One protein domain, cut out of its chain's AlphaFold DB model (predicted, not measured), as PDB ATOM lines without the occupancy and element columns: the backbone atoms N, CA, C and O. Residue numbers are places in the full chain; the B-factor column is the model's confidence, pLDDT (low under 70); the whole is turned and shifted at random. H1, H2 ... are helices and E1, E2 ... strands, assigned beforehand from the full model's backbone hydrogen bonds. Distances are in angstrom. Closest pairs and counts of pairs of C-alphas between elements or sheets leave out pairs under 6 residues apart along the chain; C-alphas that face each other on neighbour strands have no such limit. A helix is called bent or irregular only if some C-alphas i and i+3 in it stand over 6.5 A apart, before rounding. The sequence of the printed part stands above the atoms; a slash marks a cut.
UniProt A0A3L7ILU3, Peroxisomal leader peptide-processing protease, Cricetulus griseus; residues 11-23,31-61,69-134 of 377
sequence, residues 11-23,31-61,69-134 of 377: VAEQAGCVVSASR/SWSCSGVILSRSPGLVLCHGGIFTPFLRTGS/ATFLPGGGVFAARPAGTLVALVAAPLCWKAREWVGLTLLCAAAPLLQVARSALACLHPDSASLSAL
ATOM      1  N   VAL A  11     172.269 242.490 239.644       69.44
ATOM      2  CA  VAL A  11     173.420 242.753 238.759       69.44
ATOM      3  C   VAL A  11     173.344 241.892 237.497       69.44
ATOM      4  O   VAL A  11     173.513 242.412 236.397       69.44
ATOM      5  N   ALA A  12     173.031 240.601 237.642       68.75
ATOM      6  CA  ALA A  12     172.879 239.693 236.506       68.75
ATOM      7  C   ALA A  12     171.732 240.123 235.568       68.75
ATOM      8  O   ALA A  12     171.922 240.170 234.352       68.75
ATOM      9  N   GLU A  13     170.574 240.507 236.118       74.44
ATOM     10  CA  GLU A  13     169.436 241.020 235.339       74.44
ATOM     11  C   GLU A  13     169.789 242.297 234.565       74.44
ATOM     12  O   GLU A  13     169.422 242.442 233.403       74.44
ATOM     13  N   GLN A  14     170.542 243.214 235.179       79.50
ATOM     14  CA  GLN A  14     170.953 244.465 234.537       79.50
ATOM     15  C   GLN A  14     172.047 244.286 233.476       79.50
ATOM     16  O   GLN A  14     172.249 245.196 232.667       79.50
ATOM     17  N   ALA A  15     172.769 243.165 233.486       82.25
ATOM     18  CA  ALA A  15     173.828 242.875 232.525       82.25
ATOM     19  C   ALA A  15     173.324 242.111 231.288       82.25
ATOM     20  O   ALA A  15     173.965 242.169 230.242       82.25
ATOM     21  N   GLY A  16     172.195 241.405 231.376       83.44
ATOM     22  CA  GLY A  16     171.621 240.674 230.245       83.44
ATOM     23  C   GLY A  16     171.008 241.591 229.179       83.44
ATOM     24  O   GLY A  16     170.372 242.595 229.492       83.44
ATOM     25  N   CYS A  17     171.160 241.228 227.903       84.50
ATOM     26  CA  CYS A  17     170.473 241.882 226.788       84.50
ATOM     27  C   CYS A  17     170.115 240.898 225.664       84.50
ATOM     28  O   CYS A  17     170.631 239.781 225.602       84.50
ATOM     29  N   VAL A  18     169.250 241.332 224.744       85.19
ATOM     30  CA  VAL A  18     168.999 240.641 223.470       85.19
ATOM     31  C   VAL A  18     169.792 241.351 222.381       85.19
ATOM     32  O   VAL A  18     169.693 242.568 222.235       85.19
ATOM     33  N   VAL A  19     170.584 240.593 221.629       82.44
ATOM     34  CA  VAL A  19     171.276 241.070 220.431       82.44
ATOM     35  C   VAL A  19     170.485 240.594 219.228       82.44
ATOM     36  O   VAL A  19     170.253 239.396 219.090       82.44
ATOM     37  N   SER A  20     170.099 241.522 218.359       83.19
ATOM     38  CA  SER A  20     169.408 241.223 217.108       83.19
ATOM     39  C   SER A  20     170.220 241.749 215.930       83.19
ATOM     40  O   SER A  20     170.656 242.899 215.944       83.19
ATOM     41  N   ALA A  21     170.408 240.921 214.906       80.25
ATOM     42  CA  ALA A  21     171.079 241.286 213.666       80.25
ATOM     43  C   ALA A  21     170.121 241.104 212.485       80.25
ATOM     44  O   ALA A  21     169.408 240.103 212.385       80.25
ATOM     45  N   SER A  22     170.111 242.078 211.580       80.00
ATOM     46  CA  SER A  22     169.314 242.069 210.352       80.00
ATOM     47  C   SER A  22     170.124 242.660 209.201       80.00
ATOM     48  O   SER A  22     171.126 243.348 209.415       80.00
ATOM     49  N   ARG A  23     169.732 242.353 207.959       76.19
ATOM     50  CA  ARG A  23     170.414 242.899 206.780       76.19
ATOM     51  C   ARG A  23     170.039 244.364 206.622       76.19
ATOM     52  O   ARG A  23     168.859 244.708 206.606       76.19
ATOM     53  N   SER A  31     165.053 238.409 211.084       69.69
ATOM     54  CA  SER A  31     166.066 238.824 212.056       69.69
ATOM     55  C   SER A  31     166.639 237.610 212.778       69.69
ATOM     56  O   SER A  31     165.883 236.761 213.252       69.69
ATOM     57  N   TRP A  32     167.957 237.569 212.950       74.88
ATOM     58  CA  TRP A  32     168.593 236.633 213.873       74.88
ATOM     59  C   TRP A  32     168.697 237.298 215.236       74.88
ATOM     60  O   TRP A  32     168.959 238.498 215.314       74.88
ATOM     61  N   SER A  33     168.494 236.537 216.307       80.56
ATOM     62  CA  SER A  33     168.656 237.049 217.665       80.56
ATOM     63  C   SER A  33     169.396 236.055 218.545       80.56
ATOM     64  O   SER A  33     169.339 234.849 218.311       80.56
ATOM     65  N   CYS A  34     170.109 236.568 219.543       76.50
ATOM     66  CA  CYS A  34     170.720 235.781 220.600       76.50
ATOM     67  C   CYS A  34     170.758 236.561 221.919       76.50
ATOM     68  O   CYS A  34     170.538 237.772 221.960       76.50
ATOM     69  N   SER A  35     171.037 235.865 223.020       82.12
ATOM     70  CA  SER A  35     171.350 236.530 224.285       82.12
ATOM     71  C   SER A  35     172.765 237.100 224.251       82.12
ATOM     72  O   SER A  35     173.682 236.477 223.709       82.12
ATOM     73  N   GLY A  36     172.929 238.265 224.865       84.06
ATOM     74  CA  GLY A  36     174.216 238.899 225.091       84.06
ATOM     75  C   GLY A  36     174.369 239.392 226.525       84.06
ATOM     76  O   GLY A  36     173.415 239.442 227.306       84.06
ATOM     77  N   VAL A  37     175.601 239.763 226.846       85.50
ATOM     78  CA  VAL A  37     176.002 240.361 228.116       85.50
ATOM     79  C   VAL A  37     176.594 241.733 227.836       85.50
ATOM     80  O   VAL A  37     177.573 241.860 227.100       85.50
ATOM     81  N   ILE A  38     176.012 242.762 228.439       84.81
ATOM     82  CA  ILE A  38     176.533 244.125 228.412       84.81
ATOM     83  C   ILE A  38     177.787 244.163 229.288       84.81
ATOM     84  O   ILE A  38     177.711 244.023 230.506       84.81
ATOM     85  N   LEU A  39     178.942 244.365 228.657       80.69
ATOM     86  CA  LEU A  39     180.230 244.506 229.333       80.69
ATOM     87  C   LEU A  39     180.507 245.962 229.725       80.69
ATOM     88  O   LEU A  39     181.068 246.220 230.784       80.69
ATOM     89  N   SER A  40     180.087 246.916 228.888       77.88
ATOM     90  CA  SER A  40     180.134 248.349 229.194       77.88
ATOM     91  C   SER A  40     178.980 249.083 228.514       77.88
ATOM     92  O   SER A  40     178.742 248.901 227.325       77.88
ATOM     93  N   ARG A  41     178.266 249.945 229.249       78.12
ATOM     94  CA  ARG A  41     177.137 250.733 228.708       78.12
ATOM     95  C   ARG A  41     177.571 251.951 227.898       78.12
ATOM     96  O   ARG A  41     176.827 252.390 227.032       78.12
ATOM     97  N   SER A  42     178.762 252.473 228.164       75.25
ATOM     98  CA  SER A  42     179.371 253.556 227.397       75.25
ATOM     99  C   SER A  42     180.827 253.163 227.181       75.25
ATOM    100  O   SER A  42     181.582 253.124 228.156       75.25
ATOM    101  N   PRO A  43     181.201 252.728 225.965       70.25
ATOM    102  CA  PRO A  43     180.605 253.037 224.658       70.25
ATOM    103  C   PRO A  43     179.570 252.027 224.114       70.25
ATOM    104  O   PRO A  43     179.183 252.138 222.957       70.25
ATOM    105  N   GLY A  44     179.111 251.049 224.904       79.12
ATOM    106  CA  GLY A  44     178.118 250.059 224.447       79.12
ATOM    107  C   GLY A  44     178.745 248.748 223.968       79.12
ATOM    108  O   GLY A  44     178.437 248.250 222.889       79.12
ATOM    109  N   LEU A  45     179.647 248.186 224.772       80.31
ATOM    110  CA  LEU A  45     180.302 246.914 224.495       80.31
ATOM    111  C   LEU A  45     179.409 245.746 224.940       80.31
ATOM    112  O   LEU A  45     179.072 245.635 226.122       80.31
ATOM    113  N   VAL A  46     179.073 244.853 224.009       85.06
ATOM    114  CA  VAL A  46     178.249 243.660 224.259       85.06
ATOM    115  C   VAL A  46     178.994 242.410 223.810       85.06
ATOM    116  O   VAL A  46     179.516 242.351 222.700       85.06
ATOM    117  N   LEU A  47     179.007 241.393 224.668       83.06
ATOM    118  CA  LEU A  47     179.523 240.067 224.354       83.06
ATOM    119  C   LEU A  47     178.361 239.124 224.050       83.06
ATOM    120  O   LEU A  47     177.427 239.014 224.839       83.06
ATOM    121  N   CYS A  48     178.404 238.448 222.906       79.50
ATOM    122  CA  CYS A  48     177.360 237.520 222.480       79.50
ATOM    123  C   CYS A  48     177.933 236.423 221.574       79.50
ATOM    124  O   CYS A  48     179.101 236.462 221.181       79.50
ATOM    125  N   HIS A  49     177.111 235.427 221.248       76.00
ATOM    126  CA  HIS A  49     177.522 234.333 220.374       76.00
ATOM    127  C   HIS A  49     177.684 234.813 218.921       76.00
ATOM    128  O   HIS A  49     176.723 235.288 218.314       76.00
ATOM    129  N   GLY A  50     178.869 234.624 218.329       71.38
ATOM    130  CA  GLY A  50     179.204 235.112 216.979       71.38
ATOM    131  C   GLY A  50     178.394 234.487 215.835       71.38
ATOM    132  O   GLY A  50     178.319 235.059 214.750       71.38
ATOM    133  N   GLY A  51     177.732 233.349 216.084       68.38
ATOM    134  CA  GLY A  51     176.860 232.662 215.123       68.38
ATOM    135  C   GLY A  51     175.778 233.561 214.505       68.38
ATOM    136  O   GLY A  51     175.486 233.419 213.320       68.38
ATOM    137  N   ILE A  52     175.264 234.538 215.264       74.44
ATOM    138  CA  ILE A  52     174.282 235.529 214.787       74.44
ATOM    139  C   ILE A  52     174.809 236.361 213.603       74.44
ATOM    140  O   ILE A  52     174.027 236.809 212.770       74.44
ATOM    141  N   PHE A  53     176.130 236.533 213.490       75.38
ATOM    142  CA  PHE A  53     176.759 237.329 212.437       75.38
ATOM    143  C   PHE A  53     177.172 236.508 211.206       75.38
ATOM    144  O   PHE A  53     177.545 237.084 210.185       75.38
ATOM    145  N   THR A  54     177.075 235.173 211.256       70.19
ATOM    146  CA  THR A  54     177.475 234.289 210.141       70.19
ATOM    147  C   THR A  54     176.783 234.584 208.801       70.19
ATOM    148  O   THR A  54     177.468 234.484 207.777       70.19
ATOM    149  N   PRO A  55     175.505 235.031 208.743       68.94
ATOM    150  CA  PRO A  55     174.853 235.396 207.480       68.94
ATOM    151  C   PRO A  55     175.383 236.689 206.839       68.94
ATOM    152  O   PRO A  55     174.990 237.012 205.715       68.94
ATOM    153  N   PHE A  56     176.227 237.445 207.554       73.31
ATOM    154  CA  PHE A  56     176.711 238.779 207.178       73.31
ATOM    155  C   PHE A  56     178.214 238.820 206.868       73.31
ATOM    156  O   PHE A  56     178.720 239.845 206.408       73.31
ATOM    157  N   LEU A  57     178.941 237.722 207.099       70.69
ATOM    158  CA  LEU A  57     180.361 237.614 206.763       70.69
ATOM    159  C   LEU A  57     180.532 237.503 205.236       70.69
ATOM    160  O   LEU A  57     179.885 236.676 204.591       70.69
ATOM    161  N   ARG A  58     181.403 238.330 204.636       59.88
ATOM    162  CA  ARG A  58     181.709 238.265 203.192       59.88
ATOM    163  C   ARG A  58     182.434 236.948 202.872       59.88
ATOM    164  O   ARG A  58     183.411 236.638 203.539       59.88
ATOM    165  N   THR A  59     181.921 236.201 201.884       49.12
ATOM    166  CA  THR A  59     182.476 234.980 201.237       49.12
ATOM    167  C   THR A  59     183.468 234.153 202.069       49.12
ATOM    168  O   THR A  59     184.649 234.471 202.153       49.12
ATOM    169  N   GLY A  60     182.970 233.042 202.626       48.75
ATOM    170  CA  GLY A  60     183.691 232.109 203.512       48.75
ATOM    171  C   GLY A  60     182.770 231.314 204.459       48.75
ATOM    172  O   GLY A  60     183.221 230.446 205.197       48.75
ATOM    173  N   SER A  61     181.461 231.597 204.423       49.62
ATOM    174  CA  SER A  61     180.426 231.053 205.318       49.62
ATOM    175  C   SER A  61     180.209 229.529 205.220       49.62
ATOM    176  O   SER A  61     179.690 228.930 206.156       49.62
ATOM    177  N   ALA A  69     174.588 223.537 213.320       42.28
ATOM    178  CA  ALA A  69     174.554 223.760 214.747       42.28
ATOM    179  C   ALA A  69     173.582 224.897 215.079       42.28
ATOM    180  O   ALA A  69     173.794 226.073 214.777       42.28
ATOM    181  N   THR A  70     172.461 224.518 215.680       41.38
ATOM    182  CA  THR A  70     171.476 225.438 216.240       41.38
ATOM    183  C   THR A  70     172.063 225.995 217.541       41.38
ATOM    184  O   THR A  70     172.086 225.311 218.558       41.38
ATOM    185  N   PHE A  71     172.613 227.213 217.510       48.53
ATOM    186  CA  PHE A  71     173.276 227.823 218.670       48.53
ATOM    187  C   PHE A  71     172.398 228.884 219.334       48.53
ATOM    188  O   PHE A  71     172.257 229.965 218.769       48.53
ATOM    189  N   LEU A  72     171.899 228.628 220.551       47.44
ATOM    190  CA  LEU A  72     171.488 229.647 221.536       47.44
ATOM    191  C   LEU A  72     171.565 229.082 222.975       47.44
ATOM    192  O   LEU A  72     171.317 227.884 223.125       47.44
ATOM    193  N   PRO A  73     171.799 229.895 224.043       54.28
ATOM    194  CA  PRO A  73     172.058 231.350 224.089       54.28
ATOM    195  C   PRO A  73     173.370 231.775 224.803       54.28
ATOM    196  O   PRO A  73     173.775 231.161 225.778       54.28
ATOM    197  N   GLY A  74     173.958 232.916 224.403       57.16
ATOM    198  CA  GLY A  74     175.131 233.570 225.023       57.16
ATOM    199  C   GLY A  74     174.855 234.301 226.347       57.16
ATOM    200  O   GLY A  74     175.293 235.434 226.537       57.16
ATOM    201  N   GLY A  75     174.080 233.687 227.243       75.12
ATOM    202  CA  GLY A  75     173.760 234.259 228.553       75.12
ATOM    203  C   GLY A  75     174.976 234.311 229.482       75.12
ATOM    204  O   GLY A  75     175.796 233.394 229.491       75.12
ATOM    205  N   GLY A  76     175.098 235.373 230.277       81.06
ATOM    206  CA  GLY A  76     176.161 235.501 231.275       81.06
ATOM    207  C   GLY A  76     175.886 234.664 232.521       81.06
ATOM    208  O   GLY A  76     174.782 234.686 233.059       81.06
ATOM    209  N   VAL A  77     176.906 233.958 233.003       83.06
ATOM    210  CA  VAL A  77     176.914 233.286 234.305       83.06
ATOM    211  C   VAL A  77     177.712 234.140 235.276       83.06
ATOM    212  O   VAL A  77     178.875 234.460 235.019       83.06
ATOM    213  N   PHE A  78     177.088 234.497 236.396       82.12
ATOM    214  CA  PHE A  78     177.652 235.419 237.375       82.12
ATOM    215  C   PHE A  78     177.886 234.730 238.717       82.12
ATOM    216  O   PHE A  78     177.046 233.963 239.190       82.12
ATOM    217  N   ALA A  79     179.020 235.021 239.350       78.44
ATOM    218  CA  ALA A  79     179.314 234.531 240.685       78.44
ATOM    219  C   ALA A  79     178.321 235.104 241.706       78.44
ATOM    220  O   ALA A  79     177.988 236.294 241.700       78.44
ATOM    221  N   ALA A  80     177.883 234.252 242.634       69.94
ATOM    222  CA  ALA A  80     177.113 234.698 243.789       69.94
ATOM    223  C   ALA A  80     177.999 235.442 244.803       69.94
ATOM    224  O   ALA A  80     177.503 236.328 245.503       69.94
ATOM    225  N   ARG A  81     179.293 235.082 244.883       69.06
ATOM    226  CA  ARG A  81     180.306 235.677 245.770       69.06
ATOM    227  C   ARG A  81     181.698 235.648 245.099       69.06
ATOM    228  O   ARG A  81     182.158 234.552 244.790       69.06
ATOM    229  N   PRO A  82     182.369 236.799 244.907       67.62
ATOM    230  CA  PRO A  82     181.798 238.142 245.003       67.62
ATOM    231  C   PRO A  82     180.632 238.300 244.013       67.62
ATOM    232  O   PRO A  82     180.660 237.768 242.906       67.62
ATOM    233  N   ALA A  83     179.566 238.957 244.464       72.12
ATOM    234  CA  ALA A  83     178.309 239.051 243.735       72.12
ATOM    235  C   ALA A  83     178.456 239.831 242.422       72.12
ATOM    236  O   ALA A  83     178.992 240.934 242.421       72.12
ATOM    237  N   GLY A  84     177.905 239.294 241.329       69.75
ATOM    238  CA  GLY A  84     177.748 240.033 240.071       69.75
ATOM    239  C   GLY A  84     178.958 239.995 239.136       69.75
ATOM    240  O   GLY A  84     178.940 240.631 238.086       69.75
ATOM    241  N   THR A  85     179.992 239.227 239.470       80.62
ATOM    242  CA  THR A  85     181.149 239.038 238.593       80.62
ATOM    243  C   THR A  85     180.851 238.027 237.491       80.62
ATOM    244  O   THR A  85     180.470 236.899 237.795       80.62
ATOM    245  N   LEU A  86     181.062 238.394 236.222       80.69
ATOM    246  CA  LEU A  86     180.937 237.477 235.084       80.69
ATOM    247  C   LEU A  86     182.036 236.405 235.141       80.69
ATOM    248  O   LEU A  86     183.218 236.729 235.046       80.69
ATOM    249  N   VAL A  87     181.645 235.136 235.264       83.06
ATOM    250  CA  VAL A  87     182.579 233.997 235.354       83.06
ATOM    251  C   VAL A  87     182.547 233.100 234.123       83.06
ATOM    252  O   VAL A  87     183.562 232.497 233.774       83.06
ATOM    253  N   ALA A  88     181.412 233.029 233.427       84.75
ATOM    254  CA  ALA A  88     181.283 232.247 232.206       84.75
ATOM    255  C   ALA A  88     180.169 232.772 231.295       84.75
ATOM    256  O   ALA A  88     179.340 233.581 231.704       84.75
ATOM    257  N   LEU A  89     180.149 232.286 230.060       84.25
ATOM    258  CA  LEU A  89     179.042 232.425 229.121       84.25
ATOM    259  C   LEU A  89     178.424 231.056 228.882       84.25
ATOM    260  O   LEU A  89     179.142 230.065 228.750       84.25
ATOM    261  N   VAL A  90     177.103 231.006 228.779       82.00
ATOM    262  CA  VAL A  90     176.402 229.818 228.306       82.00
ATOM    263  C   VAL A  90     176.790 229.586 226.845       82.00
ATOM    264  O   VAL A  90     176.626 230.459 225.994       82.00
ATOM    265  N   ALA A  91     177.369 228.419 226.574       77.38
ATOM    266  CA  ALA A  91     177.761 228.000 225.236       77.38
ATOM    267  C   ALA A  91     176.619 227.235 224.566       77.38
ATOM    268  O   ALA A  91     176.208 227.564 223.455       77.38
ATOM    269  N   ALA A  92     176.093 226.228 225.267       72.25
ATOM    270  CA  ALA A  92     174.962 225.434 224.810       72.25
ATOM    271  C   ALA A  92     174.276 224.722 225.988       72.25
ATOM    272  O   ALA A  92     174.966 224.199 226.870       72.25
ATOM    273  N   PRO A  93     172.938 224.630 226.002       70.00
ATOM    274  CA  PRO A  93     172.251 223.671 226.854       70.00
ATOM    275  C   PRO A  93     172.484 222.247 226.316       70.00
ATOM    276  O   PRO A  93     172.263 221.968 225.140       70.00
ATOM    277  N   LEU A  94     172.920 221.330 227.177       70.31
ATOM    278  CA  LEU A  94     173.050 219.904 226.883       70.31
ATOM    279  C   LEU A  94     171.886 219.153 227.536       70.31
ATOM    280  O   LEU A  94     172.005 218.544 228.600       70.31
ATOM    281  N   CYS A  95     170.730 219.221 226.879       66.38
ATOM    282  CA  CYS A  95     169.510 218.602 227.388       66.38
ATOM    283  C   CYS A  95     169.474 217.086 227.150       66.38
ATOM    284  O   CYS A  95     168.871 216.374 227.949       66.38
ATOM    285  N   TRP A  96     170.120 216.593 226.087       64.25
ATOM    286  CA  TRP A  96     170.001 215.205 225.636       64.25
ATOM    287  C   TRP A  96     171.338 214.632 225.152       64.25
ATOM    288  O   TRP A  96     172.002 215.236 224.308       64.25
ATOM    289  N   LYS A  97     171.720 213.445 225.637       66.25
ATOM    290  CA  LYS A  97     172.865 212.668 225.123       66.25
ATOM    291  C   LYS A  97     172.609 211.179 225.328       66.25
ATOM    292  O   LYS A  97     172.105 210.789 226.369       66.25
ATOM    293  N   ALA A  98     172.955 210.349 224.342       63.22
ATOM    294  CA  ALA A  98     172.884 208.885 224.447       63.22
ATOM    295  C   ALA A  98     171.521 208.325 224.931       63.22
ATOM    296  O   ALA A  98     171.477 207.302 225.601       63.22
ATOM    297  N   ARG A  99     170.406 208.963 224.531       62.69
ATOM    298  CA  ARG A  99     169.019 208.647 224.948       62.69
ATOM    299  C   ARG A  99     168.672 208.995 226.404       62.69
ATOM    300  O   ARG A  99     167.642 208.555 226.903       62.69
ATOM    301  N   GLU A 100     169.492 209.806 227.059       62.94
ATOM    302  CA  GLU A 100     169.258 210.279 228.421       62.94
ATOM    303  C   GLU A 100     168.994 211.786 228.436       62.94
ATOM    304  O   GLU A 100     169.659 212.558 227.730       62.94
ATOM    305  N   TRP A 101     168.051 212.212 229.281       66.75
ATOM    306  CA  TRP A 101     167.969 213.605 229.708       66.75
ATOM    307  C   TRP A 101     169.195 213.898 230.568       66.75
ATOM    308  O   TRP A 101     169.386 213.280 231.607       66.75
ATOM    309  N   VAL A 102     170.054 214.813 230.130       68.88
ATOM    310  CA  VAL A 102     171.298 215.128 230.848       68.88
ATOM    311  C   VAL A 102     171.138 216.390 231.694       68.88
ATOM    312  O   VAL A 102     171.673 216.466 232.791       68.88
ATOM    313  N   GLY A 103     170.362 217.373 231.226       70.62
ATOM    314  CA  GLY A 103     170.078 218.588 232.001       70.62
ATOM    315  C   GLY A 103     171.321 219.412 232.365       70.62
ATOM    316  O   GLY A 103     171.287 220.182 233.321       70.62
ATOM    317  N   LEU A 104     172.420 219.261 231.618       74.00
ATOM    318  CA  LEU A 104     173.651 220.022 231.831       74.00
ATOM    319  C   LEU A 104     173.660 221.273 230.954       74.00
ATOM    320  O   LEU A 104     172.998 221.344 229.924       74.00
ATOM    321  N   THR A 105     174.447 222.273 231.341       77.69
ATOM    322  CA  THR A 105     174.718 223.451 230.509       77.69
ATOM    323  C   THR A 105     176.217 223.573 230.315       77.69
ATOM    324  O   THR A 105     176.970 223.628 231.286       77.69
ATOM    325  N   LEU A 106     176.657 223.607 229.060       78.31
ATOM    326  CA  LEU A 106     178.049 223.847 228.716       78.31
ATOM    327  C   LEU A 106     178.340 225.337 228.841       78.31
ATOM    328  O   LEU A 106     177.624 226.173 228.283       78.31
ATOM    329  N   LEU A 107     179.406 225.652 229.569       83.31
ATOM    330  CA  LEU A 107     179.831 227.013 229.858       83.31
ATOM    331  C   LEU A 107     181.226 227.260 229.282       83.31
ATOM    332  O   LEU A 107     182.122 226.432 229.431       83.31
ATOM    333  N   CYS A 108     181.432 228.424 228.677       81.88
ATOM    334  CA  CYS A 108     182.757 228.918 228.322       81.88
ATOM    335  C   CYS A 108     183.239 229.882 229.404       81.88
ATOM    336  O   CYS A 108     182.576 230.885 229.669       81.88
ATOM    337  N   ALA A 109     184.398 229.612 230.006       84.31
ATOM    338  CA  ALA A 109     184.987 230.508 230.997       84.31
ATOM    339  C   ALA A 109     185.164 231.925 230.418       84.31
ATOM    340  O   ALA A 109     185.697 232.096 229.321       84.31
ATOM    341  N   ALA A 110     184.736 232.945 231.163       84.06
ATOM    342  CA  ALA A 110     184.765 234.325 230.687       84.06
ATOM    343  C   ALA A 110     186.198 234.867 230.596       84.06
ATOM    344  O   ALA A 110     186.515 235.584 229.654       84.06
ATOM    345  N   ALA A 111     187.083 234.496 231.528       84.00
ATOM    346  CA  ALA A 111     188.439 235.044 231.594       84.00
ATOM    347  C   ALA A 111     189.268 234.813 230.305       84.00
ATOM    348  O   ALA A 111     189.741 235.799 229.739       84.00
ATOM    349  N   PRO A 112     189.387 233.585 229.751       82.75
ATOM    350  CA  PRO A 112     190.073 233.380 228.472       82.75
ATOM    351  C   PRO A 112     189.436 234.148 227.308       82.75
ATOM    352  O   PRO A 112     190.152 234.682 226.464       82.75
ATOM    353  N   LEU A 113     188.101 234.235 227.269       83.31
ATOM    354  CA  LEU A 113     187.378 234.958 226.220       83.31
ATOM    355  C   LEU A 113     187.656 236.464 226.276       83.31
ATOM    356  O   LEU A 113     187.941 237.075 225.249       83.31
ATOM    357  N   LEU A 114     187.622 237.048 227.475       83.62
ATOM    358  CA  LEU A 114     187.942 238.455 227.706       83.62
ATOM    359  C   LEU A 114     189.400 238.753 227.348       83.62
ATOM    360  O   LEU A 114     189.673 239.791 226.752       83.62
ATOM    361  N   GLN A 115     190.321 237.830 227.632       83.25
ATOM    362  CA  GLN A 115     191.729 237.994 227.277       83.25
ATOM    363  C   GLN A 115     191.953 237.971 225.761       83.25
ATOM    364  O   GLN A 115     192.661 238.820 225.222       83.25
ATOM    365  N   VAL A 116     191.324 237.034 225.044       83.44
ATOM    366  CA  VAL A 116     191.376 237.010 223.572       83.44
ATOM    367  C   VAL A 116     190.746 238.278 222.993       83.44
ATOM    368  O   VAL A 116     191.315 238.870 222.078       83.44
ATOM    369  N   ALA A 117     189.627 238.742 223.557       82.81
ATOM    370  CA  ALA A 117     188.982 239.984 223.140       82.81
ATOM    371  C   ALA A 117     189.880 241.213 223.363       82.81
ATOM    372  O   ALA A 117     189.985 242.049 222.469       82.81
ATOM    373  N   ARG A 118     190.578 241.307 224.505       84.06
ATOM    374  CA  ARG A 118     191.563 242.372 224.770       84.06
ATOM    375  C   ARG A 118     192.673 242.382 223.730       84.06
ATOM    376  O   ARG A 118     192.951 243.435 223.161       84.06
ATOM    377  N   SER A 119     193.274 241.223 223.473       82.62
ATOM    378  CA  SER A 119     194.342 241.084 222.480       82.62
ATOM    379  C   SER A 119     193.859 241.464 221.081       82.62
ATOM    380  O   SER A 119     194.533 242.217 220.388       82.62
ATOM    381  N   ALA A 120     192.666 241.015 220.682       82.12
ATOM    382  CA  ALA A 120     192.083 241.364 219.390       82.12
ATOM    383  C   ALA A 120     191.816 242.875 219.268       82.12
ATOM    384  O   ALA A 120     192.172 243.477 218.260       82.12
ATOM    385  N   LEU A 121     191.252 243.507 220.306       79.94
ATOM    386  CA  LEU A 121     191.022 244.956 220.339       79.94
ATOM    387  C   LEU A 121     192.325 245.755 220.268       79.94
ATOM    388  O   LEU A 121     192.347 246.799 219.624       79.94
ATOM    389  N   ALA A 122     193.411 245.273 220.874       76.19
ATOM    390  CA  ALA A 122     194.718 245.918 220.766       76.19
ATOM    391  C   ALA A 122     195.286 245.884 219.332       76.19
ATOM    392  O   ALA A 122     196.067 246.756 218.965       76.19
ATOM    393  N   CYS A 123     194.881 244.907 218.512       75.38
ATOM    394  CA  CYS A 123     195.354 244.745 217.137       75.38
ATOM    395  C   CYS A 123     194.508 245.476 216.076       75.38
ATOM    396  O   CYS A 123     194.952 245.565 214.934       75.38
ATOM    397  N   LEU A 124     193.303 245.957 216.404       70.81
ATOM    398  CA  LEU A 124     192.375 246.525 215.411       70.81
ATOM    399  C   LEU A 124     192.696 247.980 215.026       70.81
ATOM    400  O   LEU A 124     192.701 248.296 213.838       70.81
ATOM    401  N   HIS A 125     192.952 248.870 215.992       63.09
ATOM    402  CA  HIS A 125     193.348 250.262 215.739       63.09
ATOM    403  C   HIS A 125     194.069 250.862 216.967       63.09
ATOM    404  O   HIS A 125     193.760 250.483 218.095       63.09
ATOM    405  N   PRO A 126     194.983 251.837 216.822       61.84
ATOM    406  CA  PRO A 126     195.599 252.523 217.969       61.84
ATOM    407  C   PRO A 126     194.590 253.134 218.969       61.84
ATOM    408  O   PRO A 126     194.850 253.137 220.170       61.84
ATOM    409  N   ASP A 127     193.403 253.555 218.514       63.81
ATOM    410  CA  ASP A 127     192.355 254.134 219.376       63.81
ATOM    411  C   ASP A 127     191.514 253.089 220.139       63.81
ATOM    412  O   ASP A 127     190.849 253.419 221.129       63.81
ATOM    413  N   SER A 128     191.555 251.808 219.741       64.75
ATOM    414  CA  SER A 128     190.808 250.729 220.411       64.75
ATOM    415  C   SER A 128     191.492 250.197 221.675       64.75
ATOM    416  O   SER A 128     190.895 249.398 222.400       64.75
ATOM    417  N   ALA A 129     192.683 250.701 222.021       64.75
ATOM    418  CA  ALA A 129     193.302 250.476 223.329       64.75
ATOM    419  C   ALA A 129     192.436 251.014 224.488       64.75
ATOM    420  O   ALA A 129     192.418 250.444 225.576       64.75
ATOM    421  N   SER A 130     191.648 252.066 224.247       71.25
ATOM    422  CA  SER A 130     190.663 252.567 225.217       71.25
ATOM    423  C   SER A 130     189.517 251.570 225.464       71.25
ATOM    424  O   SER A 130     189.018 251.461 226.582       71.25
ATOM    425  N   LEU A 131     189.138 250.783 224.447       72.12
ATOM    426  CA  LEU A 131     188.092 249.758 224.536       72.12
ATOM    427  C   LEU A 131     188.551 248.518 225.303       72.12
ATOM    428  O   LEU A 131     187.752 247.910 226.013       72.12
ATOM    429  N   SER A 132     189.829 248.142 225.200       74.25
ATOM    430  CA  SER A 132     190.361 246.994 225.948       74.25
ATOM    431  C   SER A 132     190.382 247.252 227.460       74.25
ATOM    432  O   SER A 132     190.136 246.326 228.240       74.25
ATOM    433  N   ALA A 133     190.576 248.509 227.876       75.38
ATOM    434  CA  ALA A 133     190.484 248.944 229.271       75.38
ATOM    435  C   ALA A 133     189.052 248.876 229.838       75.38
ATOM    436  O   ALA A 133     188.874 248.802 231.052       75.38
ATOM    437  N   LEU A 134     188.033 248.870 228.972       77.69
ATOM    438  CA  LEU A 134     186.620 248.785 229.354       77.69
ATOM    439  C   LEU A 134     186.125 247.340 229.521       77.69
ATOM    440  O   LEU A 134     185.011 247.126 230.001       77.69
TER     441      LEU A 134
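Overview. This is residues 11 to 23, 31 to 61 and 69 to 134 of the 377 residues of the protein "Peroxisomal leader peptide-processing protease" of Cricetulus griseus (UniProt A0A3L7ILU3). Two small antiparallel sheets, E1 E2 E3 and E4 E5 E6, lie only partly face to face as a loose sandwich. From it the long hairpin E5 E6 reaches to one end of the longest axis, and the helical hairpin H3 H4 lies toward the other end; H2 lies over E2. The printed part has 110 residues, in the order H1 E1 E2 E3 H2 E4 E5 E6 H3 H4, and its class is mixed, helices and strands. It is only just compact, close to loose, with a radius of gyration of the C-alphas of 15.6 A, and flat, spanning 52 by 44 by 23 A.

Along the chain. H1, residues 11 to 15, begins at C-alpha 11 (173.420, 242.753, 238.759). E1 is residues 16 to 21, 16.6 A long. E2, residues 32 to 40, is 22.5 A long and bends by 62 degrees at residue 35. E3 is residues 45 to 48, and H2 residues 50 to 56. E4 is residues 76 to 78. E5, residues 86 to 97, is 27.9 A long, and E6, residues 100 to 109, 25.8 A. H3, residues 110 to 124, is 21.0 A long. H4, residues 126 to 132, ends at C-alpha 132 (190.361, 246.994, 225.948).

Arrangement. H1 is on the sheet E1 E2 E3, only just at the sheet's level with a height of 3.9 A. In this strongly twisted sheet, N 19 and O 34 of E1 and E2 are 2.8 A apart, and N 37 and O 47 of the hairpin E2 and E3 2.8 A, within hydrogen-bond range. H2 is on it at a height of 8.2 A, over E2, slantwise to the strands at 55 degrees on the local plane. H2 is irregular: C-alphas 52 and 55 are 7.3 A apart. The two sheets form a sandwich, two sheets face to face, with planes 16 degrees apart; the closest C-alphas of E2 and E4, Val 37 and Gly 76, are 5.8 A apart. E4 E5 E6 is a meander, each strand the antiparallel neighbour of the one before, with N 77 and O 88 at 2.8 A and N 94 and O 104 at 2.7 A. H3 only grazes this sheet with residues 110 to 113. H3 touches H4 with residues 117 to 122 alone, closest at the C-alphas of Arg 118 and Ser 132, 4.9 A, at a shallow tilt of 13 degrees, opposite ways. Every O i to N i+4 pair is within hydrogen-bond range in H1 and H3; in H2 0 of 3 are, with 3 of 4 O i to N i+3 pairs, and in H4 1 of 3, with 3 of 4.

Size, cuts and confidence. The two C-alphas farthest apart, Arg 99 and Pro 126, are 51.8 A apart. Residues 24 to 30 and 62 to 68 are not printed; the C-alpha gaps are 8.0 A and 13.3 A. Of the links printed whole, E4 to E5 is short and the others are tight. The mean pLDDT of the printed part is 73.8; 32 residues are under 70, among them 69 to 74 and 95 to 102.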